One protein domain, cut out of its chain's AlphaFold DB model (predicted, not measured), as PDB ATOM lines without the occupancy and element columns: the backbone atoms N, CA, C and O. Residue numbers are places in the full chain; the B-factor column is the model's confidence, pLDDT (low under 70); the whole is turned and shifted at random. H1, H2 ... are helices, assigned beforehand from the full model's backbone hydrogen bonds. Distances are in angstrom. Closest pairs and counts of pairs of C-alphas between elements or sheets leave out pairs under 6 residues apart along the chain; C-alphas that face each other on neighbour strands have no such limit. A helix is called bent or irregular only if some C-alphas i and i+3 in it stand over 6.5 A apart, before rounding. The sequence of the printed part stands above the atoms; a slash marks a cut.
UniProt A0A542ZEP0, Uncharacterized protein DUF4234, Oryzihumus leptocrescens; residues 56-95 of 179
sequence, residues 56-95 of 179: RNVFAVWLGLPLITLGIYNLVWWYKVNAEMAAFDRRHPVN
ATOM      1  N   ARG A  56      -8.585 -23.824  39.019       84.94
ATOM      2  CA  ARG A  56      -8.271 -23.102  37.774       84.94
ATOM      3  C   ARG A  56      -8.507 -24.008  36.565       84.94
ATOM      4  O   ARG A  56      -8.366 -25.222  36.669       84.94
ATOM      5  N   ASN A  57      -8.867 -23.423  35.424       87.00
ATOM      6  CA  ASN A  57      -8.968 -24.156  34.162       87.00
ATOM      7  C   ASN A  57      -7.559 -24.421  33.603       87.00
ATOM      8  O   ASN A  57      -6.782 -23.483  33.421       87.00
ATOM      9  N   VAL A  58      -7.246 -25.690  33.327       87.81
ATOM     10  CA  VAL A  58      -5.912 -26.150  32.910       87.81
ATOM     11  C   VAL A  58      -5.468 -25.509  31.591       87.81
ATOM     12  O   VAL A  58      -4.343 -25.029  31.497       87.81
ATOM     13  N   PHE A  59      -6.357 -25.411  30.599       85.50
ATOM     14  CA  PHE A  59      -6.030 -24.836  29.288       85.50
ATOM     15  C   PHE A  59      -5.859 -23.315  29.338       85.50
ATOM     16  O   PHE A  59      -4.978 -22.762  28.675       85.50
ATOM     17  N   ALA A  60      -6.665 -22.636  30.161       85.12
ATOM     18  CA  ALA A  60      -6.539 -21.196  30.361       85.12
ATOM     19  C   ALA A  60      -5.196 -20.833  31.012       85.12
ATOM     20  O   ALA A  60      -4.578 -19.845  30.631       85.12
ATOM     21  N   VAL A  61      -4.735 -21.646  31.966       84.75
ATOM     22  CA  VAL A  61      -3.448 -21.452  32.644       84.75
ATOM     23  C   VAL A  61      -2.270 -21.822  31.747       84.75
ATOM     24  O   VAL A  61      -1.293 -21.086  31.726       84.75
ATOM     25  N   TRP A  62      -2.353 -22.941  31.022       81.94
ATOM     26  CA  TRP A  62      -1.234 -23.461  30.234       81.94
ATOM     27  C   TRP A  62      -0.942 -22.626  28.987       81.94
ATOM     28  O   TRP A  62       0.221 -22.356  28.694       81.94
ATOM     29  N   LEU A  63      -1.983 -22.209  28.259       81.62
ATOM     30  CA  LEU A  63      -1.805 -21.594  26.942       81.62
ATOM     31  C   LEU A  63      -2.600 -20.304  26.763       81.62
ATOM     32  O   LEU A  63      -2.056 -19.345  26.230       81.62
ATOM     33  N   GLY A  64      -3.845 -20.237  27.245       88.00
ATOM     34  CA  GLY A  64      -4.702 -19.069  27.012       88.00
ATOM     35  C   GLY A  64      -4.114 -17.769  27.568       88.00
ATOM     36  O   GLY A  64      -3.817 -16.835  26.825       88.00
ATOM     37  N   LEU A  65      -3.913 -17.711  28.883       84.38
ATOM     38  CA  LEU A  65      -3.438 -16.511  29.569       84.38
ATOM     39  C   LEU A  65      -1.955 -16.213  29.297       84.38
ATOM     40  O   LEU A  65      -1.640 -15.041  29.082       84.38
ATOM     41  N   PRO A  66      -1.039 -17.200  29.231       84.44
ATOM     42  CA  PRO A  66       0.333 -16.935  28.810       84.44
ATOM     43  C   PRO A  66       0.425 -16.381  27.390       84.44
ATOM     44  O   PRO A  66       1.162 -15.427  27.184       84.44
ATOM     45  N   LEU A  67      -0.345 -16.892  26.426       85.94
ATOM     46  CA  LEU A  67      -0.295 -16.389  25.050       85.94
ATOM     47  C   LEU A  67      -0.804 -14.943  24.958       85.94
ATOM     48  O   LEU A  67      -0.155 -14.105  24.339       85.94
ATOM     49  N   ILE A  68      -1.915 -14.632  25.635       88.31
ATOM     50  CA  ILE A  68      -2.483 -13.273  25.680       88.31
ATOM     51  C   ILE A  68      -1.530 -12.281  26.365       88.31
ATOM     52  O   ILE A  68      -1.448 -11.121  25.971       88.31
ATOM     53  N   THR A  69      -0.802 -12.720  27.391       87.69
ATOM     54  CA  THR A  69       0.092 -11.857  28.187       87.69
ATOM     55  C   THR A  69       1.560 -11.939  27.768       87.69
ATOM     56  O   THR A  69       2.428 -11.512  28.530       87.69
ATOM     57  N   LEU A  70       1.862 -12.511  26.594       86.81
ATOM     58  CA  LEU A  70       3.232 -12.728  26.100       86.81
ATOM     59  C   LEU A  70       4.148 -13.425  27.130       86.81
ATOM     60  O   LEU A  70       5.319 -13.097  27.287       86.81
ATOM     61  N   GLY A  71       3.596 -14.381  27.875       79.06
ATOM     62  CA  GLY A  71       4.289 -15.187  28.878       79.06
ATOM     63  C   GLY A  71       4.313 -14.590  30.287       79.06
ATOM     64  O   GLY A  71       4.611 -15.321  31.232       79.06
ATOM     65  N   ILE A  72       3.936 -13.320  30.484       87.25
ATOM     66  CA  ILE A  72       3.991 -12.651  31.800       87.25
ATOM     67  C   ILE A  72       3.063 -13.328  32.819       87.25
ATOM     68  O   ILE A  72       3.411 -13.454  33.996       87.25
ATOM     69  N   TYR A  73       1.904 -13.829  32.382       87.44
ATOM     70  CA  TYR A  73       0.980 -14.542  33.263       87.44
ATOM     71  C   TYR A  73       1.618 -15.766  33.926       87.44
ATOM     72  O   TYR A  73       1.275 -16.050  35.070       87.44
ATOM     73  N   ASN A  74       2.567 -16.451  33.274       84.56
ATOM     74  CA  ASN A  74       3.250 -17.593  33.887       84.56
ATOM     75  C   ASN A  74       3.964 -17.186  35.178       84.56
ATOM     76  O   ASN A  74       3.864 -17.903  36.168       84.56
ATOM     77  N   LEU A  75       4.603 -16.012  35.210       85.00
ATOM     78  CA  LEU A  75       5.292 -15.504  36.400       85.00
ATOM     79  C   LEU A  75       4.304 -15.207  37.536       85.00
ATOM     80  O   LEU A  75       4.506 -15.615  38.681       85.00
ATOM     81  N   VAL A  76       3.196 -14.539  37.206       86.31
ATOM     82  CA  VAL A  76       2.132 -14.205  38.166       86.31
ATOM     83  C   VAL A  76       1.465 -15.469  38.702       86.31
ATOM     84  O   VAL A  76       1.213 -15.589  39.901       86.31
ATOM     85  N   TRP A  77       1.170 -16.422  37.823       89.19
ATOM     86  CA  TRP A  77       0.591 -17.704  38.189       89.19
ATOM     87  C   TRP A  77       1.533 -18.493  39.099       89.19
ATOM     88  O   TRP A  77       1.088 -18.974  40.142       89.19
ATOM     89  N   TRP A  78       2.829 -18.536  38.772       83.69
ATOM     90  CA  TRP A  78       3.854 -19.209  39.571       83.69
ATOM     91  C   TRP A  78       3.918 -18.659  40.997       83.69
ATOM     92  O   TRP A  78       3.883 -19.425  41.963       83.69
ATOM     93  N   TYR A  79       3.921 -17.331  41.145       87.31
ATOM     94  CA  TYR A  79       3.850 -16.682  42.455       87.31
ATOM     95  C   TYR A  79       2.560 -17.046  43.205       87.31
ATOM     96  O   TYR A  79       2.605 -17.465  44.362       87.31
ATOM     97  N   LYS A  80       1.398 -16.930  42.547       85.62
ATOM     98  CA  LYS A  80       0.089 -17.161  43.180       85.62
ATOM     99  C   LYS A  80      -0.108 -18.607  43.625       85.62
ATOM    100  O   LYS A  80      -0.716 -18.829  44.665       85.62
ATOM    101  N   VAL A  81       0.376 -19.583  42.860       86.44
ATOM    102  CA  VAL A  81       0.289 -21.000  43.237       86.44
ATOM    103  C   VAL A  81       1.168 -21.292  44.446       86.44
ATOM    104  O   VAL A  81       0.674 -21.874  45.403       86.44
ATOM    105  N   ASN A  82       2.415 -20.812  44.467       84.75
ATOM    106  CA  ASN A  82       3.285 -20.999  45.630       84.75
ATOM    107  C   ASN A  82       2.741 -20.291  46.883       84.75
ATOM    108  O   ASN A  82       2.847 -20.826  47.983       84.75
ATOM    109  N   ALA A  83       2.101 -19.127  46.730       84.19
ATOM    110  CA  ALA A  83       1.430 -18.440  47.836       84.19
ATOM    111  C   ALA A  83       0.205 -19.213  48.357       84.19
ATOM    112  O   ALA A  83       0.007 -19.310  49.565       84.19
ATOM    113  N   GLU A  84      -0.599 -19.796  47.466       85.38
ATOM    114  CA  GLU A  84      -1.719 -20.663  47.857       85.38
ATOM    115  C   GLU A  84      -1.233 -21.963  48.516       85.38
ATOM    116  O   GLU A  84      -1.849 -22.413  49.476       85.38
ATOM    117  N   MET A  85      -0.105 -22.527  48.071       82.69
ATOM    118  CA  MET A  85       0.532 -23.684  48.711       82.69
ATOM    119  C   MET A  85       1.031 -23.356  50.122       82.69
ATOM    120  O   MET A  85       0.739 -24.110  51.049       82.69
ATOM    121  N   ALA A  86       1.688 -22.206  50.305       81.44
ATOM    122  CA  ALA A  86       2.117 -21.726  51.622       81.44
ATOM    123  C   ALA A  86       0.936 -21.523  52.589       81.44
ATOM    124  O   ALA A  86       1.060 -21.744  53.793       81.44
ATOM    125  N   ALA A  87      -0.210 -21.075  52.067       81.38
ATOM    126  CA  ALA A  87      -1.424 -20.843  52.846       81.38
ATOM    127  C   ALA A  87      -2.224 -22.128  53.132       81.38
ATOM    128  O   ALA A  87      -2.994 -22.164  54.096       81.38
ATOM    129  N   PHE A  88      -2.067 -23.161  52.302       81.44
ATOM    130  CA  PHE A  88      -2.730 -24.453  52.459       81.44
ATOM    131  C   PHE A  88      -2.053 -25.323  53.515       81.44
ATOM    132  O   PHE A  88      -2.743 -25.893  54.351       81.44
ATOM    133  N   ASP A  89      -0.722 -25.408  53.515       80.06
ATOM    134  CA  ASP A  89       0.014 -26.165  54.527       80.06
ATOM    135  C   ASP A  89       1.078 -25.296  55.198       80.06
ATOM    136  O   ASP A  89       2.207 -25.146  54.727       80.06
ATOM    137  N   ARG A  90       0.714 -24.752  56.362       70.62
ATOM    138  CA  ARG A  90       1.600 -23.919  57.183       70.62
ATOM    139  C   ARG A  90       2.766 -24.689  57.807       70.62
ATOM    140  O   ARG A  90       3.685 -24.053  58.319       70.62
ATOM    141  N   ARG A  91       2.754 -26.026  57.780       73.75
ATOM    142  CA  ARG A  91       3.862 -26.856  58.288       73.75
ATOM    143  C   ARG A  91       5.039 -26.893  57.311       73.75
ATOM    144  O   ARG A  91       6.160 -27.147  57.738       73.75
ATOM    145  N   HIS A  92       4.799 -26.581  56.036       73.00
ATOM    146  CA  HIS A  92       5.810 -26.529  54.980       73.00
ATOM    147  C   HIS A  92       5.851 -25.125  54.354       73.00
ATOM    148  O   HIS A  92       5.332 -24.917  53.255       73.00
ATOM    149  N   PRO A  93       6.446 -24.128  55.039       73.06
ATOM    150  CA  PRO A  93       6.470 -22.757  54.545       73.06
ATOM    151  C   PRO A  93       7.303 -22.657  53.260       73.06
ATOM    152  O   PRO A  93       8.532 -22.662  53.284       73.06
ATOM    153  N   VAL A  94       6.626 -22.529  52.119       77.06
ATOM    154  CA  VAL A  94       7.244 -22.171  50.838       77.06
ATOM    155  C   VAL A  94       7.246 -20.655  50.686       77.06
ATOM    156  O   VAL A  94       6.203 -20.016  50.775       77.06
ATOM    157  N   ASN A  95       8.418 -20.059  50.443       83.75
ATOM    158  CA  ASN A  95       8.524 -18.638  50.116       83.75
ATOM    159  C   ASN A  95       8.231 -18.443  48.611       83.75
ATOM    160  O   ASN A  95       9.050 -18.841  47.769       83.75
TER     161      ASN A  95
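AT A GLANCE: This is residues 56 to 95 of the 179 residues of the protein "Uncharacterized protein DUF4234" of Oryzihumus leptocrescens (UniProt A0A542ZEP0). A short, uneven helix, H1, and a long helix, H2, meet near the tight link between them as a lopsided open V, and after H2 the last residues fold back. Residues 87 to 92 stick out at the far end. The printed part has 40 residues with two named helices, H1 then H2, and no named strand; it is all helix. It is a loose rod, with a radius of gyration of the C-alphas of 11.9 A and spans of 35 by 17 by 8 A.

IN THESE COORDINATES: H1 is residues 58 to 68, 15.2 A long from first to last C-alpha, beginning at C-alpha 58 (-5.912, -26.150, 32.910). It is irregular: C-alphas 62 and 65 are 7.3 A apart. H2 is residues 72 to 88, 24.7 A long, ending at C-alpha 88 (-2.730, -24.453, 52.459).

HOW THE PARTS SIT: H1 and H2 form a helical hairpin and run opposite ways. H2 touches H1 with residues 72 to 77 alone; the closest C-alphas, of Pro 66 and Tyr 73, are 5.1 A apart. The tilt of 37 degrees is only just steep. In H2 every O i to N i+4 pair is within hydrogen-bond range; in H1 5 of 7 are.

THE WHOLE: The C-alphas farthest apart, of Ile 68 and Arg 91, are 35.9 A apart. The printed part has no cut. Its mean pLDDT is 83.5, and no printed residue is under 70.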